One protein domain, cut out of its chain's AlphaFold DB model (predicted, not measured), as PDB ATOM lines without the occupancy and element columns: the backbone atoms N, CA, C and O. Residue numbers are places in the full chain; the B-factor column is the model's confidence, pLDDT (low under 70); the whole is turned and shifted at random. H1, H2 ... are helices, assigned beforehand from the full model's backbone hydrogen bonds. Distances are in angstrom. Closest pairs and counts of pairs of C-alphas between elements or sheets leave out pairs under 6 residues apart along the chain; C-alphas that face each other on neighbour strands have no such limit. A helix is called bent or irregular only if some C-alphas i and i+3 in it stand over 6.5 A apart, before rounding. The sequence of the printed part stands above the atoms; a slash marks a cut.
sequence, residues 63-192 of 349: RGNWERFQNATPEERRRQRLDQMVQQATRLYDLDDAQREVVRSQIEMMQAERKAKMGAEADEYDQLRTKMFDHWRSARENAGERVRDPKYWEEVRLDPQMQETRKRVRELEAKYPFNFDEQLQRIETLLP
ATOM      1  N   ARG A  63     263.025 454.230 269.922       79.56
ATOM      2  CA  ARG A  63     263.842 454.568 271.086       79.56
ATOM      3  C   ARG A  63     263.454 453.721 272.297       79.56
ATOM      4  O   ARG A  63     264.337 453.111 272.889       79.56
ATOM      5  N   GLY A  64     262.161 453.585 272.591       86.06
ATOM      6  CA  GLY A  64     261.679 452.780 273.717       86.06
ATOM      7  C   GLY A  64     261.991 451.286 273.579       86.06
ATOM      8  O   GLY A  64     262.389 450.643 274.544       86.06
ATOM      9  N   ASN A  65     261.875 450.707 272.380       84.12
ATOM     10  CA  ASN A  65     262.288 449.316 272.140       84.12
ATOM     11  C   ASN A  65     263.789 449.119 272.347       84.12
ATOM     12  O   ASN A  65     264.213 448.090 272.866       84.12
ATOM     13  N   TRP A  66     264.587 450.105 271.946       78.88
ATOM     14  CA  TRP A  66     266.027 450.059 272.124       78.88
ATOM     15  C   TRP A  66     266.424 450.198 273.597       78.88
ATOM     16  O   TRP A  66     267.196 449.377 274.076       78.88
ATOM     17  N   GLU A  67     265.848 451.148 274.335       84.88
ATOM     18  CA  GLU A  67     266.071 451.303 275.783       84.88
ATOM     19  C   GLU A  67     265.648 450.037 276.552       84.88
ATOM     20  O   GLU A  67     266.387 449.558 277.412       84.88
ATOM     21  N   ARG A  68     264.521 449.411 276.172       89.69
ATOM     22  CA  ARG A  68     264.106 448.100 276.706       89.69
ATOM     23  C   ARG A  68     265.125 447.001 276.419       89.69
ATOM     24  O   ARG A  68     265.437 446.221 277.310       89.69
ATOM     25  N   PHE A  69     265.660 446.936 275.201       85.56
ATOM     26  CA  PHE A  69     266.689 445.954 274.850       85.56
ATOM     27  C   PHE A  69     268.008 446.206 275.597       85.56
ATOM     28  O   PHE A  69     268.710 445.262 275.950       85.56
ATOM     29  N   GLN A  70     268.359 447.468 275.850       81.88
ATOM     30  CA  GLN A  70     269.575 447.833 276.574       81.88
ATOM     31  C   GLN A  70     269.533 447.499 278.057       81.88
ATOM     32  O   GLN A  70     270.540 447.058 278.607       81.88
ATOM     33  N   ASN A  71     268.391 447.733 278.696       88.69
ATOM     34  CA  ASN A  71     268.224 447.491 280.125       88.69
ATOM     35  C   ASN A  71     267.853 446.034 280.436       88.69
ATOM     36  O   ASN A  71     267.818 445.654 281.601       88.69
ATOM     37  N   ALA A  72     267.610 445.223 279.404       89.94
ATOM     38  CA  ALA A  72     267.258 443.823 279.545       89.94
ATOM     39  C   ALA A  72     268.435 442.956 280.025       89.94
ATOM     40  O   ALA A  72     269.577 443.071 279.552       89.94
ATOM     41  N   THR A  73     268.130 442.006 280.906       90.69
ATOM     42  CA  THR A  73     269.079 440.973 281.343       90.69
ATOM     43  C   THR A  73     269.565 440.132 280.149       90.69
ATOM     44  O   THR A  73     268.945 440.127 279.079       90.69
ATOM     45  N   PRO A  74     270.687 439.394 280.262       84.88
ATOM     46  CA  PRO A  74     271.132 438.503 279.188       84.88
ATOM     47  C   PRO A  74     270.060 437.498 278.731       84.88
ATOM     48  O   PRO A  74     269.957 437.209 277.536       84.88
ATOM     49  N   GLU A  75     269.238 436.988 279.650       88.12
ATOM     50  CA  GLU A  75     268.128 436.079 279.337       88.12
ATOM     51  C   GLU A  75     266.970 436.790 278.639       88.12
ATOM     52  O   GLU A  75     266.473 436.310 277.620       88.12
ATOM     53  N   GLU A  76     266.585 437.974 279.110       91.19
ATOM     54  CA  GLU A  76     265.565 438.789 278.447       91.19
ATOM     55  C   GLU A  76     265.995 439.183 277.032       91.19
ATOM     56  O   GLU A  76     265.198 439.104 276.101       91.19
ATOM     57  N   ARG A  77     267.274 439.517 276.820       87.56
ATOM     58  CA  ARG A  77     267.823 439.772 275.478       87.56
ATOM     59  C   ARG A  77     267.765 438.529 274.591       87.56
ATOM     60  O   ARG A  77     267.517 438.656 273.391       87.56
ATOM     61  N   ARG A  78     267.982 437.326 275.142       86.81
ATOM     62  CA  ARG A  78     267.780 436.066 274.403       86.81
ATOM     63  C   ARG A  78     266.319 435.908 273.980       86.81
ATOM     64  O   ARG A  78     266.082 435.713 272.789       86.81
ATOM     65  N   ARG A  79     265.368 436.093 274.903       92.50
ATOM     66  CA  ARG A  79     263.922 436.041 274.612       92.50
ATOM     67  C   ARG A  79     263.511 437.069 273.560       92.50
ATOM     68  O   ARG A  79     262.903 436.710 272.564       92.50
ATOM     69  N   GLN A  80     263.954 438.318 273.690       91.75
ATOM     70  CA  GLN A  80     263.659 439.367 272.710       91.75
ATOM     71  C   GLN A  80     264.219 439.048 271.315       91.75
ATOM     72  O   GLN A  80     263.572 439.351 270.313       91.75
ATOM     73  N   ARG A  81     265.407 438.430 271.215       89.19
ATOM     74  CA  ARG A  81     265.952 437.971 269.922       89.19
ATOM     75  C   ARG A  81     265.113 436.848 269.322       89.19
ATOM     76  O   ARG A  81     264.833 436.893 268.126       89.19
ATOM     77  N   LEU A  82     264.697 435.880 270.138       93.69
ATOM     78  CA  LEU A  82     263.793 434.811 269.720       93.69
ATOM     79  C   LEU A  82     262.464 435.387 269.213       93.69
ATOM     80  O   LEU A  82     262.059 435.089 268.093       93.69
ATOM     81  N   ASP A  83     261.846 436.290 269.973       94.56
ATOM     82  CA  ASP A  83     260.595 436.948 269.590       94.56
ATOM     83  C   ASP A  83     260.736 437.755 268.295       94.56
ATOM     84  O   ASP A  83     259.836 437.741 267.459       94.56
ATOM     85  N   GLN A  84     261.876 438.420 268.075       92.44
ATOM     86  CA  GLN A  84     262.155 439.098 266.805       92.44
ATOM     87  C   GLN A  84     262.264 438.117 265.633       92.44
ATOM     88  O   GLN A  84     261.748 438.418 264.555       92.44
ATOM     89  N   MET A  85     262.907 436.960 265.821       92.38
ATOM     90  CA  MET A  85     262.984 435.920 264.787       92.38
ATOM     91  C   MET A  85     261.595 435.358 264.469       92.38
ATOM     92  O   MET A  85     261.225 435.286 263.296       92.38
ATOM     93  N   VAL A  86     260.794 435.053 265.496       95.69
ATOM     94  CA  VAL A  86     259.405 434.598 265.334       95.69
ATOM     95  C   VAL A  86     258.583 435.663 264.617       95.69
ATOM     96  O   VAL A  86     257.952 435.361 263.616       95.69
ATOM     97  N   GLN A  87     258.652 436.929 265.036       95.12
ATOM     98  CA  GLN A  87     257.912 438.021 264.398       95.12
ATOM     99  C   GLN A  87     258.294 438.204 262.921       95.12
ATOM    100  O   GLN A  87     257.455 438.568 262.095       95.12
ATOM    101  N   GLN A  88     259.558 437.978 262.565       92.25
ATOM    102  CA  GLN A  88     259.986 438.019 261.170       92.25
ATOM    103  C   GLN A  88     259.428 436.854 260.365       92.25
ATOM    104  O   GLN A  88     258.930 437.098 259.266       92.25
ATOM    105  N   ALA A  89     259.448 435.639 260.917       94.69
ATOM    106  CA  ALA A  89     258.797 434.484 260.308       94.69
ATOM    107  C   ALA A  89     257.284 434.724 260.155       94.69
ATOM    108  O   ALA A  89     256.748 434.517 259.072       94.69
ATOM    109  N   THR A  90     256.623 435.290 261.174       96.69
ATOM    110  CA  THR A  90     255.206 435.684 261.134       96.69
ATOM    111  C   THR A  90     254.912 436.616 259.972       96.69
ATOM    112  O   THR A  90     253.994 436.360 259.208       96.69
ATOM    113  N   ARG A  91     255.703 437.679 259.789       95.25
ATOM    114  CA  ARG A  91     255.501 438.625 258.677       95.25
ATOM    115  C   ARG A  91     255.800 438.013 257.309       95.25
ATOM    116  O   ARG A  91     255.278 438.490 256.302       95.25
ATOM    117  N   LEU A  92     256.708 437.040 257.260       94.69
ATOM    118  CA  LEU A  92     257.120 436.412 256.013       94.69
ATOM    119  C   LEU A  92     256.084 435.392 255.535       94.69
ATOM    120  O   LEU A  92     255.733 435.412 254.361       94.69
ATOM    121  N   TYR A  93     255.575 434.555 256.438       96.56
ATOM    122  CA  TYR A  93     254.701 433.424 256.116       96.56
ATOM    123  C   TYR A  93     253.226 433.631 256.506       96.56
ATOM    124  O   TYR A  93     252.416 432.749 256.244       96.56
ATOM    125  N   ASP A  94     252.870 434.782 257.092       96.94
ATOM    126  CA  ASP A  94     251.551 435.061 257.691       96.94
ATOM    127  C   ASP A  94     251.127 433.975 258.686       96.94
ATOM    128  O   ASP A  94     250.091 433.331 258.531       96.94
ATOM    129  N   LEU A  95     251.974 433.755 259.693       97.50
ATOM    130  CA  LEU A  95     251.738 432.736 260.715       97.50
ATOM    131  C   LEU A  95     250.589 433.135 261.647       97.50
ATOM    132  O   LEU A  95     250.583 434.258 262.162       97.50
ATOM    133  N   ASP A  96     249.683 432.199 261.922       97.75
ATOM    134  CA  ASP A  96     248.708 432.325 263.010       97.75
ATOM    135  C   ASP A  96     249.349 432.079 264.391       97.75
ATOM    136  O   ASP A  96     250.532 431.743 264.501       97.75
ATOM    137  N   ASP A  97     248.594 432.273 265.474       97.75
ATOM    138  CA  ASP A  97     249.134 432.150 266.832       97.75
ATOM    139  C   ASP A  97     249.575 430.719 267.189       97.75
ATOM    140  O   ASP A  97     250.586 430.554 267.872       97.75
ATOM    141  N   ALA A  98     248.899 429.684 266.680       97.38
ATOM    142  CA  ALA A  98     249.303 428.297 266.912       97.38
ATOM    143  C   ALA A  98     250.607 427.974 266.163       97.38
ATOM    144  O   ALA A  98     251.550 427.423 266.736       97.38
ATOM    145  N   GLN A  99     250.706 428.388 264.898       97.12
ATOM    146  CA  GLN A  99     251.907 428.257 264.078       97.12
ATOM    147  C   GLN A  99     253.087 429.037 264.669       97.12
ATOM    148  O   GLN A  99     254.224 428.571 264.616       97.12
ATOM    149  N   ARG A 100     252.844 430.210 265.265       98.00
ATOM    150  CA  ARG A 100     253.884 431.009 265.927       98.00
ATOM    151  C   ARG A 100     254.547 430.269 267.082       98.00
ATOM    152  O   ARG A 100     255.770 430.333 267.180       98.00
ATOM    153  N   GLU A 101     253.784 429.568 267.917       97.19
ATOM    154  CA  GLU A 101     254.355 428.778 269.017       97.19
ATOM    155  C   GLU A 101     255.137 427.561 268.500       97.19
ATOM    156  O   GLU A 101     256.232 427.281 268.987       97.19
ATOM    157  N   VAL A 102     254.648 426.898 267.443       96.88
ATOM    158  CA  VAL A 102     255.381 425.802 266.780       96.88
ATOM    159  C   VAL A 102     256.717 426.297 266.213       96.88
ATOM    160  O   VAL A 102     257.765 425.702 266.469       96.88
ATOM    161  N   VAL A 103     256.715 427.426 265.498       96.50
ATOM    162  CA  VAL A 103     257.938 428.035 264.953       96.50
ATOM    163  C   VAL A 103     258.869 428.523 266.064       96.50
ATOM    164  O   VAL A 103     260.086 428.378 265.937       96.50
ATOM    165  N   ARG A 104     258.335 429.068 267.164       97.44
ATOM    166  CA  ARG A 104     259.134 429.456 268.336       97.44
ATOM    167  C   ARG A 104     259.892 428.256 268.899       97.44
ATOM    168  O   ARG A 104     261.114 428.336 269.003       97.44
ATOM    169  N   SER A 105     259.188 427.160 269.183       96.44
ATOM    170  CA  SER A 105     259.783 425.919 269.697       96.44
ATOM    171  C   SER A 105     260.874 425.387 268.761       96.44
ATOM    172  O   SER A 105     261.985 425.080 269.195       96.44
ATOM    173  N   GLN A 106     260.624 425.400 267.445       96.88
ATOM    174  CA  GLN A 106     261.629 424.996 266.462       96.88
ATOM    175  C   GLN A 106     262.877 425.891 266.505       96.88
ATOM    176  O   GLN A 106     263.999 425.390 266.445       96.88
ATOM    177  N   ILE A 107     262.727 427.215 266.629       95.81
ATOM    178  CA  ILE A 107     263.874 428.132 266.745       95.81
ATOM    179  C   ILE A 107     264.652 427.892 268.042       95.81
ATOM    180  O   ILE A 107     265.885 427.921 268.014       95.81
ATOM    181  N   GLU A 108     263.973 427.622 269.155       95.50
ATOM    182  CA  GLU A 108     264.620 427.260 270.421       95.50
ATOM    183  C   GLU A 108     265.422 425.961 270.294       95.50
ATOM    184  O   GLU A 108     266.591 425.933 270.682       95.50
ATOM    185  N   MET A 109     264.854 424.925 269.667       95.69
ATOM    186  CA  MET A 109     265.564 423.676 269.378       95.69
ATOM    187  C   MET A 109     266.818 423.916 268.528       95.69
ATOM    188  O   MET A 109     267.896 423.442 268.877       95.69
ATOM    189  N   MET A 110     266.724 424.716 267.461       94.69
ATOM    190  CA  MET A 110     267.874 425.050 266.607       94.69
ATOM    191  C   MET A 110     268.972 425.804 267.380       94.69
ATOM    192  O   MET A 110     270.168 425.571 267.171       94.69
ATOM    193  N   GLN A 111     268.594 426.695 268.304       93.75
ATOM    194  CA  GLN A 111     269.545 427.374 269.190       93.75
ATOM    195  C   GLN A 111     270.191 426.403 270.187       93.75
ATOM    196  O   GLN A 111     271.404 426.477 270.397       93.75
ATOM    197  N   ALA A 112     269.413 425.483 270.761       95.31
ATOM    198  CA  ALA A 112     269.904 424.458 271.675       95.31
ATOM    199  C   ALA A 112     270.868 423.486 270.977       95.31
ATOM    200  O   ALA A 112     271.949 423.226 271.501       95.31
ATOM    201  N   GLU A 113     270.548 423.028 269.763       95.75
ATOM    202  CA  GLU A 113     271.439 422.205 268.935       95.75
ATOM    203  C   GLU A 113     272.762 422.920 268.647       95.75
ATOM    204  O   GLU A 113     273.835 422.326 268.764       95.75
ATOM    205  N   ARG A 114     272.712 424.212 268.291       95.00
ATOM    206  CA  ARG A 114     273.927 425.007 268.075       95.00
ATOM    207  C   ARG A 114     274.740 425.125 269.361       95.00
ATOM    208  O   ARG A 114     275.951 424.924 269.323       95.00
ATOM    209  N   LYS A 115     274.086 425.418 270.490       95.56
ATOM    210  CA  LYS A 115     274.741 425.500 271.801       95.56
ATOM    211  C   LYS A 115     275.415 424.172 272.161       95.56
ATOM    212  O   LYS A 115     276.579 424.171 272.547       95.56
ATOM    213  N   ALA A 116     274.726 423.050 271.954       97.12
ATOM    214  CA  ALA A 116     275.263 421.714 272.189       97.12
ATOM    215  C   ALA A 116     276.489 421.419 271.308       97.12
ATOM    216  O   ALA A 116     277.490 420.917 271.810       97.12
ATOM    217  N   LYS A 117     276.456 421.795 270.021       97.31
ATOM    218  CA  LYS A 117     277.607 421.657 269.107       97.31
ATOM    219  C   LYS A 117     278.816 422.492 269.542       97.31
ATOM    220  O   LYS A 117     279.948 422.057 269.352       97.31
ATOM    221  N   MET A 118     278.585 423.678 270.104       97.69
ATOM    222  CA  MET A 118     279.646 424.567 270.591       97.69
ATOM    223  C   MET A 118     280.237 424.119 271.938       97.69
ATOM    224  O   MET A 118     281.401 424.397 272.220       97.69
ATOM    225  N   GLY A 119     279.466 423.417 272.773       97.38
ATOM    226  CA  GLY A 119     279.913 422.978 274.095       97.38
ATOM    227  C   GLY A 119     280.275 424.164 274.996       97.38
ATOM    228  O   GLY A 119     279.534 425.144 275.065       97.38
ATOM    229  N   ALA A 120     281.430 424.096 275.666       96.50
ATOM    230  CA  ALA A 120     281.914 425.165 276.548       96.50
ATOM    231  C   ALA A 120     282.151 426.504 275.818       96.50
ATOM    232  O   ALA A 120     281.993 427.572 276.406       96.50
ATOM    233  N   GLU A 121     282.466 426.469 274.518       97.62
ATOM    234  CA  GLU A 121     282.690 427.683 273.722       97.62
ATOM    235  C   GLU A 121     281.389 428.464 273.458       97.62
ATOM    236  O   GLU A 121     281.430 429.622 273.041       97.62
ATOM    237  N   ALA A 122     280.217 427.876 273.730       96.00
ATOM    238  CA  ALA A 122     278.947 428.587 273.613       96.00
ATOM    239  C   ALA A 122     278.818 429.726 274.631       96.00
ATOM    240  O   ALA A 122     278.327 430.806 274.298       96.00
ATOM    241  N   ASP A 123     279.268 429.496 275.866       94.19
ATOM    242  CA  ASP A 123     279.203 430.513 276.912       94.19
ATOM    243  C   ASP A 123     280.240 431.618 276.650       94.19
ATOM    244  O   ASP A 123     279.938 432.800 276.835       94.19
ATOM    245  N   GLU A 124     281.417 431.269 276.110       96.06
ATOM    246  CA  GLU A 124     282.396 432.247 275.610       96.06
ATOM    247  C   GLU A 124     281.781 433.127 274.509       96.06
ATOM    248  O   GLU A 124     281.858 434.355 274.562       96.06
ATOM    249  N   TYR A 125     281.108 432.516 273.533       95.38
ATOM    250  CA  TYR A 125     280.443 433.231 272.447       95.38
ATOM    251  C   TYR A 125     279.389 434.228 272.954       95.38
ATOM    252  O   TYR A 125     279.351 435.384 272.516       95.38
ATOM    253  N   ASP A 126     278.555 433.814 273.911       90.81
ATOM    254  CA  ASP A 126     277.551 434.680 274.536       90.81
ATOM    255  C   ASP A 126     278.192 435.849 275.305       90.81
ATOM    256  O   ASP A 126     277.718 436.993 275.220       90.81
ATOM    257  N   GLN A 127     279.296 435.598 276.015       93.31
ATOM    258  CA  GLN A 127     280.064 436.635 276.706       93.31
ATOM    259  C   GLN A 127     280.674 437.637 275.724       93.31
ATOM    260  O   GLN A 127     280.559 438.843 275.938       93.31
ATOM    261  N   LEU A 128     281.272 437.178 274.621       95.19
ATOM    262  CA  LEU A 128     281.852 438.055 273.597       95.19
ATOM    263  C   LEU A 128     280.791 438.957 272.959       95.19
ATOM    264  O   LEU A 128     281.013 440.157 272.793       95.19
ATOM    265  N   ARG A 129     279.601 438.421 272.659       91.94
ATOM    266  CA  ARG A 129     278.486 439.233 272.142       91.94
ATOM    267  C   ARG A 129     277.989 440.251 273.161       91.94
ATOM    268  O   ARG A 129     277.622 441.360 272.773       91.94
ATOM    269  N   THR A 130     277.989 439.890 274.442       89.38
ATOM    270  CA  THR A 130     277.652 440.808 275.537       89.38
ATOM    271  C   THR A 130     278.687 441.929 275.635       89.38
ATOM    272  O   THR A 130     278.306 443.090 275.552       89.38
ATOM    273  N   LYS A 131     279.987 441.605 275.629       93.44
ATOM    274  CA  LYS A 131     281.091 442.583 275.602       93.44
ATOM    275  C   LYS A 131     280.995 443.544 274.416       93.44
ATOM    276  O   LYS A 131     281.115 444.750 274.601       93.44
ATOM    277  N   MET A 132     280.732 443.036 273.207       94.31
ATOM    278  CA  MET A 132     280.518 443.883 272.026       94.31
ATOM    279  C   MET A 132     279.364 444.862 272.238       94.31
ATOM    280  O   MET A 132     279.468 446.032 271.882       94.31
ATOM    281  N   PHE A 133     278.247 444.379 272.782       88.94
ATOM    282  CA  PHE A 133     277.078 445.211 273.033       88.94
ATOM    283  C   PHE A 133     277.351 446.284 274.090       88.94
ATOM    284  O   PHE A 133     277.014 447.447 273.874       88.94
ATOM    285  N   ASP A 134     277.988 445.908 275.196       90.56
ATOM    286  CA  ASP A 134     278.303 446.815 276.297       90.56
ATOM    287  C   ASP A 134     279.327 447.874 275.863       90.56
ATOM    288  O   ASP A 134     279.174 449.046 276.201       90.56
ATOM    289  N   HIS A 135     280.295 447.507 275.017       93.44
ATOM    290  CA  HIS A 135     281.225 448.455 274.400       93.44
ATOM    291  C   HIS A 135     280.487 449.500 273.547       93.44
ATOM    292  O   HIS A 135     280.695 450.701 273.710       93.44
ATOM    293  N   TRP A 136     279.559 449.071 272.682       91.19
ATOM    294  CA  TRP A 136     278.740 449.997 271.890       91.19
ATOM    295  C   TRP A 136     277.831 450.882 272.745       91.19
ATOM    296  O   TRP A 136     277.624 452.052 272.417       91.19
ATOM    297  N   ARG A 137     277.273 450.329 273.826       89.38
ATOM    298  CA  ARG A 137     276.473 451.081 274.796       89.38
ATOM    299  C   ARG A 137     277.317 452.168 275.451       89.38
ATOM    300  O   ARG A 137     276.929 453.330 275.387       89.38
ATOM    301  N   SER A 138     278.471 451.796 276.002       93.25
ATOM    302  CA  SER A 138     279.388 452.719 276.667       93.25
ATOM    303  C   SER A 138     279.870 453.810 275.713       93.25
ATOM    304  O   SER A 138     279.796 454.989 276.047       93.25
ATOM    305  N   ALA A 139     280.253 453.455 274.482       93.50
ATOM    306  CA  ALA A 139     280.600 454.433 273.456       93.50
ATOM    307  C   ALA A 139     279.453 455.427 273.210       93.50
ATOM    308  O   ALA A 139     279.651 456.634 273.188       93.50
ATOM    309  N   ARG A 140     278.211 454.951 273.094       89.69
ATOM    310  CA  ARG A 140     277.073 455.850 272.887       89.69
ATOM    311  C   ARG A 140     276.817 456.785 274.070       89.69
ATOM    312  O   ARG A 140     276.520 457.954 273.840       89.69
ATOM    313  N   GLU A 141     276.901 456.279 275.295       91.75
ATOM    314  CA  GLU A 141     276.743 457.074 276.521       91.75
ATOM    315  C   GLU A 141     277.856 458.133 276.633       91.75
ATOM    316  O   GLU A 141     277.582 459.283 276.971       91.75
ATOM    317  N   ASN A 142     279.078 457.782 276.225       95.31
ATOM    318  CA  ASN A 142     280.247 458.664 276.234       95.31
ATOM    319  C   ASN A 142     280.340 459.603 275.019       95.31
ATOM    320  O   ASN A 142     281.190 460.491 274.996       95.31
ATOM    321  N   ALA A 143     279.499 459.422 273.997       95.25
ATOM    322  CA  ALA A 143     279.606 460.174 272.750       95.25
ATOM    323  C   ALA A 143     279.307 461.672 272.931       95.25
ATOM    324  O   ALA A 143     279.858 462.493 272.198       95.25
ATOM    325  N   GLY A 144     278.430 462.041 273.873       94.88
ATOM    326  CA  GLY A 144     277.989 463.427 274.059       94.88
ATOM    327  C   GLY A 144     277.536 464.065 272.738       94.88
ATOM    328  O   GLY A 144     276.729 463.499 271.998       94.88
ATOM    329  N   GLU A 145     278.108 465.221 272.397       94.75
ATOM    330  CA  GLU A 145     277.844 465.917 271.128       94.75
ATOM    331  C   GLU A 145     278.428 465.195 269.898       94.75
ATOM    332  O   GLU A 145     277.918 465.345 268.784       94.75
ATOM    333  N   ARG A 146     279.439 464.332 270.085       95.38
ATOM    334  CA  ARG A 146     280.088 463.553 269.014       95.38
ATOM    335  C   ARG A 146     279.227 462.398 268.502       95.38
ATOM    336  O   ARG A 146     279.604 461.745 267.538       95.38
ATOM    337  N   VAL A 147     278.042 462.150 269.072       92.44
ATOM    338  CA  VAL A 147     277.123 461.084 268.621       92.44
ATOM    339  C   VAL A 147     276.748 461.202 267.135       92.44
ATOM    340  O   VAL A 147     276.415 460.202 266.497       92.44
ATOM    341  N   ARG A 148     276.806 462.416 266.572       90.00
ATOM    342  CA  ARG A 148     276.542 462.696 265.152       90.00
ATOM    343  C   ARG A 148     277.796 462.699 264.280       90.00
ATOM    344  O   ARG A 148     277.660 462.808 263.067       90.00
ATOM    345  N   ASP A 149     278.985 462.603 264.869       92.31
ATOM    346  CA  ASP A 149     280.253 462.594 264.145       92.31
ATOM    347  C   ASP A 149     280.556 461.176 263.622       92.31
ATOM    348  O   ASP A 149     280.774 460.255 264.415       92.31
ATOM    349  N   PRO A 150     280.602 460.959 262.295       89.88
ATOM    350  CA  PRO A 150     280.937 459.656 261.731       89.88
ATOM    351  C   PRO A 150     282.335 459.162 262.126       89.88
ATOM    352  O   PRO A 150     282.524 457.948 262.244       89.88
ATOM    353  N   LYS A 151     283.294 460.075 262.353       93.94
ATOM    354  CA  LYS A 151     284.674 459.724 262.725       93.94
ATOM    355  C   LYS A 151     284.748 459.117 264.116       93.94
ATOM    356  O   LYS A 151     285.437 458.121 264.302       93.94
ATOM    357  N   TYR A 152     283.972 459.638 265.066       94.50
ATOM    358  CA  TYR A 152     283.863 459.048 266.401       94.50
ATOM    359  C   TYR A 152     283.448 457.572 266.333       94.50
ATOM    360  O   TYR A 152     284.057 456.703 266.952       94.50
ATOM    361  N   TRP A 153     282.442 457.251 265.519       93.12
ATOM    362  CA  TRP A 153     282.011 455.864 265.352       93.12
ATOM    363  C   TRP A 153     283.019 455.001 264.593       93.12
ATOM    364  O   TRP A 153     283.023 453.784 264.762       93.12
ATOM    365  N   GLU A 154     283.851 455.593 263.742       93.44
ATOM    366  CA  GLU A 154     284.983 454.902 263.130       93.44
ATOM    367  C   GLU A 154     286.057 454.566 264.170       93.44
ATOM    368  O   GLU A 154     286.454 453.406 264.242       93.44
ATOM    369  N   GLU A 155     286.419 455.507 265.046       95.81
ATOM    370  CA  GLU A 155     287.325 455.282 266.184       95.81
ATOM    371  C   GLU A 155     286.820 454.135 267.073       95.81
ATOM    372  O   GLU A 155     287.541 453.169 267.300       95.81
ATOM    373  N   VAL A 156     285.542 454.161 267.473       95.00
ATOM    374  CA  VAL A 156     284.908 453.085 268.264       95.00
ATOM    375  C   VAL A 156     284.941 451.737 267.529       95.00
ATOM    376  O   VAL A 156     285.097 450.681 268.137       95.00
ATOM    377  N   ARG A 157     284.804 451.722 266.194       94.31
ATOM    378  CA  ARG A 157     284.923 450.475 265.414       94.31
ATOM    379  C   ARG A 157     286.357 449.970 265.335       94.31
ATOM    380  O   ARG A 157     286.507 448.760 265.158       94.31
ATOM    381  N   LEU A 158     287.341 450.864 265.352       96.12
ATOM    382  CA  LEU A 158     288.773 450.577 265.252       96.12
ATOM    383  C   LEU A 158     289.435 450.362 266.616       96.12
ATOM    384  O   LEU A 158     290.608 450.000 266.654       96.12
ATOM    385  N   ASP A 159     288.685 450.521 267.706       97.12
ATOM    386  CA  ASP A 159     289.134 450.199 269.054       97.12
ATOM    387  C   ASP A 159     289.751 448.779 269.114       97.12
ATOM    388  O   ASP A 159     289.113 447.813 268.662       97.12
ATOM    389  N   PRO A 160     290.983 448.621 269.642       97.69
ATOM    390  CA  PRO A 160     291.680 447.335 269.655       97.69
ATOM    391  C   PRO A 160     290.909 446.219 270.365       97.69
ATOM    392  O   PRO A 160     290.843 445.100 269.850       97.69
ATOM    393  N   GLN A 161     290.263 446.518 271.498       95.88
ATOM    394  CA  GLN A 161     289.488 445.538 272.260       95.88
ATOM    395  C   GLN A 161     288.259 445.086 271.462       95.88
ATOM    396  O   GLN A 161     287.903 443.899 271.440       95.88
ATOM    397  N   MET A 162     287.612 446.016 270.758       96.00
ATOM    398  CA  MET A 162     286.490 445.700 269.880       96.00
ATOM    399  C   MET A 162     286.918 444.850 268.674       96.00
ATOM    400  O   MET A 162     286.195 443.928 268.277       96.00
ATOM    401  N   GLN A 163     288.085 445.127 268.088       96.75
ATOM    402  CA  GLN A 163     288.649 444.339 266.986       96.75
ATOM    403  C   GLN A 163     288.988 442.912 267.420       96.75
ATOM    404  O   GLN A 163     288.606 441.965 266.730       96.75
ATOM    405  N   GLU A 164     289.622 442.744 268.580       96.88
ATOM    406  CA  GLU A 164     289.931 441.430 269.152       96.88
ATOM    407  C   GLU A 164     288.656 440.628 269.435       96.88
ATOM    408  O   GLU A 164     288.517 439.488 268.989       96.88
ATOM    409  N   THR A 165     287.665 441.260 270.073       96.88
ATOM    410  CA  THR A 165     286.375 440.620 270.362       96.88
ATOM    411  C   THR A 165     285.682 440.168 269.071       96.88
ATOM    412  O   THR A 165     285.214 439.033 268.976       96.88
ATOM    413  N   ARG A 166     285.652 441.017 268.032       95.56
ATOM    414  CA  ARG A 166     285.087 440.658 266.718       95.56
ATOM    415  C   ARG A 166     285.856 439.533 266.040       95.56
ATOM    416  O   ARG A 166     285.230 438.673 265.426       95.56
ATOM    417  N   LYS A 167     287.187 439.551 266.112       96.94
ATOM    418  CA  LYS A 167     288.032 438.486 265.563       96.94
ATOM    419  C   LYS A 167     287.668 437.153 266.211       96.94
ATOM    420  O   LYS A 167     287.357 436.211 265.487       96.94
ATOM    421  N   ARG A 168     287.588 437.109 267.542       97.50
ATOM    422  CA  ARG A 168     287.232 435.893 268.279       97.50
ATOM    423  C   ARG A 168     285.819 435.397 267.962       97.50
ATOM    424  O   ARG A 168     285.622 434.208 267.740       97.50
ATOM    425  N   VAL A 169     284.842 436.302 267.854       96.56
ATOM    426  CA  VAL A 169     283.481 435.952 267.406       96.56
ATOM    427  C   VAL A 169     283.505 435.323 266.011       96.56
ATOM    428  O   VAL A 169     282.889 434.280 265.819       96.56
ATOM    429  N   ARG A 170     284.245 435.899 265.054       95.94
ATOM    430  CA  ARG A 170     284.361 435.344 263.693       95.94
ATOM    431  C   ARG A 170     285.022 433.969 263.674       95.94
ATOM    432  O   ARG A 170     284.600 433.124 262.895       95.94
ATOM    433  N   GLU A 171     286.037 433.738 264.505       96.56
ATOM    434  CA  GLU A 171     286.673 432.420 264.640       96.56
ATOM    435  C   GLU A 171     285.665 431.367 265.118       96.56
ATOM    436  O   GLU A 171     285.566 430.296 264.521       96.56
ATOM    437  N   LEU A 172     284.863 431.693 266.138       95.94
ATOM    438  CA  LEU A 172     283.803 430.811 266.632       95.94
ATOM    439  C   LEU A 172     282.694 430.606 265.587       95.94
ATOM    440  O   LEU A 172     282.229 429.486 265.399       95.94
ATOM    441  N   GLU A 173     282.284 431.648 264.861       95.00
ATOM    442  CA  GLU A 173     281.297 431.524 263.777       95.00
ATOM    443  C   GLU A 173     281.814 430.686 262.601       95.00
ATOM    444  O   GLU A 173     281.045 429.930 262.011       95.00
ATOM    445  N   ALA A 174     283.105 430.783 262.275       94.56
ATOM    446  CA  ALA A 174     283.735 429.964 261.245       94.56
ATOM    447  C   ALA A 174     283.853 428.495 261.676       94.56
ATOM    448  O   ALA A 174     283.625 427.599 260.866       94.56
ATOM    449  N   LYS A 175     284.176 428.248 262.953       97.06
ATOM    450  CA  LYS A 175     284.255 426.903 263.539       97.06
ATOM    451  C   LYS A 175     282.881 426.232 263.630       97.06
ATOM    452  O   LYS A 175     282.770 425.032 263.397       97.06
ATOM    453  N   TYR A 176     281.836 427.006 263.926       95.81
ATOM    454  CA  TYR A 176     280.458 426.531 264.059       95.81
ATOM    455  C   TYR A 176     279.529 427.264 263.089       95.81
ATOM    456  O   TYR A 176     278.728 428.113 263.517       95.81
ATOM    457  N   PRO A 177     279.616 426.946 261.784       92.56
ATOM    458  CA  PRO A 177     278.828 427.626 260.775       92.56
ATOM    459  C   PRO A 177     277.334 427.420 261.034       92.56
ATOM    460  O   PRO A 177     276.864 426.309 261.281       92.56
ATOM    461  N   PHE A 178     276.575 428.511 260.958       91.12
ATOM    462  CA  PHE A 178     275.121 428.482 261.058       91.12
ATOM    463  C   PHE A 178     274.512 428.494 259.654       91.12
ATOM    464  O   PHE A 178     274.535 429.517 258.967       91.12
ATOM    465  N   ASN A 179     273.984 427.350 259.218       91.38
ATOM    466  CA  ASN A 179     273.346 427.227 257.912       91.38
ATOM    467  C   ASN A 179     271.902 427.744 257.972       91.38
ATOM    468  O   ASN A 179     270.979 427.004 258.320       91.38
ATOM    469  N   PHE A 180     271.727 429.029 257.656       86.38
ATOM    470  CA  PHE A 180     270.422 429.694 257.648       86.38
ATOM    471  C   PHE A 180     269.422 429.029 256.697       86.38
ATOM    472  O   PHE A 180     268.257 428.910 257.064       86.38
ATOM    473  N   ASP A 181     269.864 428.572 255.523       89.75
ATOM    474  CA  ASP A 181     268.977 427.961 254.528       89.75
ATOM    475  C   ASP A 181     268.410 426.635 255.046       89.75
ATOM    476  O   ASP A 181     267.215 426.376 254.924       89.75
ATOM    477  N   GLU A 182     269.244 425.824 255.701       92.56
ATOM    478  CA  GLU A 182     268.802 424.586 256.349       92.56
ATOM    479  C   GLU A 182     267.827 424.873 257.501       92.56
ATOM    480  O   GLU A 182     266.799 424.211 257.625       92.56
ATOM    481  N   GLN A 183     268.110 425.887 258.328       92.38
ATOM    482  CA  GLN A 183     267.208 426.263 259.421       92.38
ATOM    483  C   GLN A 183     265.855 426.759 258.891       92.38
ATOM    484  O   GLN A 183     264.809 426.435 259.452       92.38
ATOM    485  N   LEU A 184     265.864 427.518 257.793       93.25
ATOM    486  CA  LEU A 184     264.645 427.987 257.149       93.25
ATOM    487  C   LEU A 184     263.834 426.816 256.587       93.25
ATOM    488  O   LEU A 184     262.632 426.757 256.815       93.25
ATOM    489  N   GLN A 185     264.485 425.849 255.936       95.81
ATOM    490  CA  GLN A 185     263.823 424.638 255.441       95.81
ATOM    491  C   GLN A 185     263.144 423.850 256.566       95.81
ATOM    492  O   GLN A 185     262.011 423.411 256.392       95.81
ATOM    493  N   ARG A 186     263.781 423.724 257.740       95.94
ATOM    494  CA  ARG A 186     263.170 423.080 258.919       95.94
ATOM    495  C   ARG A 186     261.919 423.812 259.414       95.94
ATOM    496  O   ARG A 186     260.983 423.173 259.879       95.94
ATOM    497  N   ILE A 187     261.883 425.142 259.321       96.31
ATOM    498  CA  ILE A 187     260.670 425.913 259.630       96.31
ATOM    499  C   ILE A 187     259.606 425.664 258.555       96.31
ATOM    500  O   ILE A 187     258.453 425.408 258.884       96.31
ATOM    501  N   GLU A 188     259.986 425.694 257.277       97.19
ATOM    502  CA  GLU A 188     259.064 425.498 256.153       97.19
ATOM    503  C   GLU A 188     258.410 424.109 256.146       97.19
ATOM    504  O   GLU A 188     257.263 423.997 255.728       97.19
ATOM    505  N   THR A 189     259.069 423.063 256.665       98.00
ATOM    506  CA  THR A 189     258.455 421.727 256.801       98.00
ATOM    507  C   THR A 189     257.296 421.674 257.795       98.00
ATOM    508  O   THR A 189     256.501 420.739 257.750       98.00
ATOM    509  N   LEU A 190     257.189 422.661 258.689       97.00
ATOM    510  CA  LEU A 190     256.111 422.765 259.677       97.00
ATOM    511  C   LEU A 190     254.913 423.561 259.143       97.00
ATOM    512  O   LEU A 190     253.905 423.688 259.837       97.00
ATOM    513  N   LEU A 191     255.022 424.123 257.936       97.62
ATOM    514  CA  LEU A 191     254.034 425.024 257.360       97.62
ATOM    515  C   LEU A 191     253.338 424.393 256.141       97.62
ATOM    516  O   LEU A 191     253.966 423.673 255.363       97.62
ATOM    517  N   PRO A 192     252.050 424.704 255.912       98.25
ATOM    518  CA  PRO A 192     251.361 424.417 254.660       98.25
ATOM    519  C   PRO A 192     252.147 424.880 253.425       98.25
ATOM    520  O   PRO A 192     252.638 426.011 253.368       98.25
TER     521      PRO A 192
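Overview. This is residues 63 to 192 of the 349 residues of an uncharacterized protein of Phycisphaerae bacterium RAS2 (UniProt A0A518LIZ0). Two long helices, H3 and H4, meet near their ends as a V, and the chain then folds back and follows the same V a second time, with H7 packed along H4 and H8 packed on H3. H2 crosses H3 and begins in the opening of the V near H4, H1 lies in the mouth between the arms, and H5 and H6 make the turn at the far tip of the H4 arm. The printed part has 130 residues with eight named helices, H1 to H8 in order along the chain, and no named strand; its class is all helix. The whole is loose, with a radius of gyration of the C-alphas of 17.5 A, and the C-alphas span 51 by 34 by 24 A along their three main axes.

Arrangement. H3, residues 97 to 118, and H4, residues 121 to 142, are the longest helices by residues, at 22 each. They are close but not clearly touching, the closest C-alphas being those of Lys 115 and Ala 122, 5.5 A apart, and at 72 degrees their lines are only just about perpendicular. H2, residues 74 to 93, touches H3 at a steep tilt of 52 degrees, opposite ways, with the C-alphas of Val 86 and Arg 104 closest at 6.0 A; H2 touches H3 with its residues 82 to 90 alone, and H3 touches H2 with its residues 100 to 108 alone. H8, residues 180 to 188, touches H3 at residues 103 to 110 of H3, closest at the C-alphas of Val 103 and Ile 187, 6.3 A. Their tilt of 35.3 degrees, opposite ways, is only just steep. H2 and H8 are apart. H7, residues 160 to 175, touches H4 at a shallow tilt of 31 degrees, opposite ways, closest at the C-alphas of Leu 128 and Thr 165, 6.1 A. Of these three touching pairs one is at a shallow tilt, and the packing is only just mostly crossed, with lines at steep tilts. H6, residues 150 to 158, is near H4, with the C-alphas of Ala 139 and Val 156 closest at 6.9 A. H5, residues 144 to 148, touches no helix. H1, residues 63 to 71, is near H2, closest at the C-alphas of Phe 69 and Arg 77, 6.3 A. H3 and H7 are only just apart, at 8.5 A, and H7 and H8 are apart too. In H1, H2, H3, H4, H6, H7 and H8 every O i to N i+4 pair is within hydrogen-bond range; in H5 0 of 1 is, with 1 of 2 O i to N i+3 pairs within range.

Along the chain. H3 runs 31.7 A from first to last C-alpha, from C-alpha 97 at (249.134, 432.150, 266.832) to C-alpha 118 at (279.646, 424.567, 270.591). H4 runs 31.2 A and ends at C-alpha 142, (280.247, 458.664, 276.234). H2 measures 28.8 A and H7 22.6 A. H6 measures 12.5 A, H1 12.3 A, H8 12.2 A and H5 9.1 A. H5 is irregular, but only just: C-alphas 145 and 148 are 6.9 A apart.

Size, cuts and confidence. The two C-alphas farthest apart are those of Glu 145 and Pro 192, 51.9 A. The C-alphas of the first and last printed residues, Arg 63 and Pro 192, are 36.5 A apart. The printed part has no cut, and the seven links between its helices are tight. The mean pLDDT of the printed part is 93.7, and no printed residue is under 70 in this predicted model.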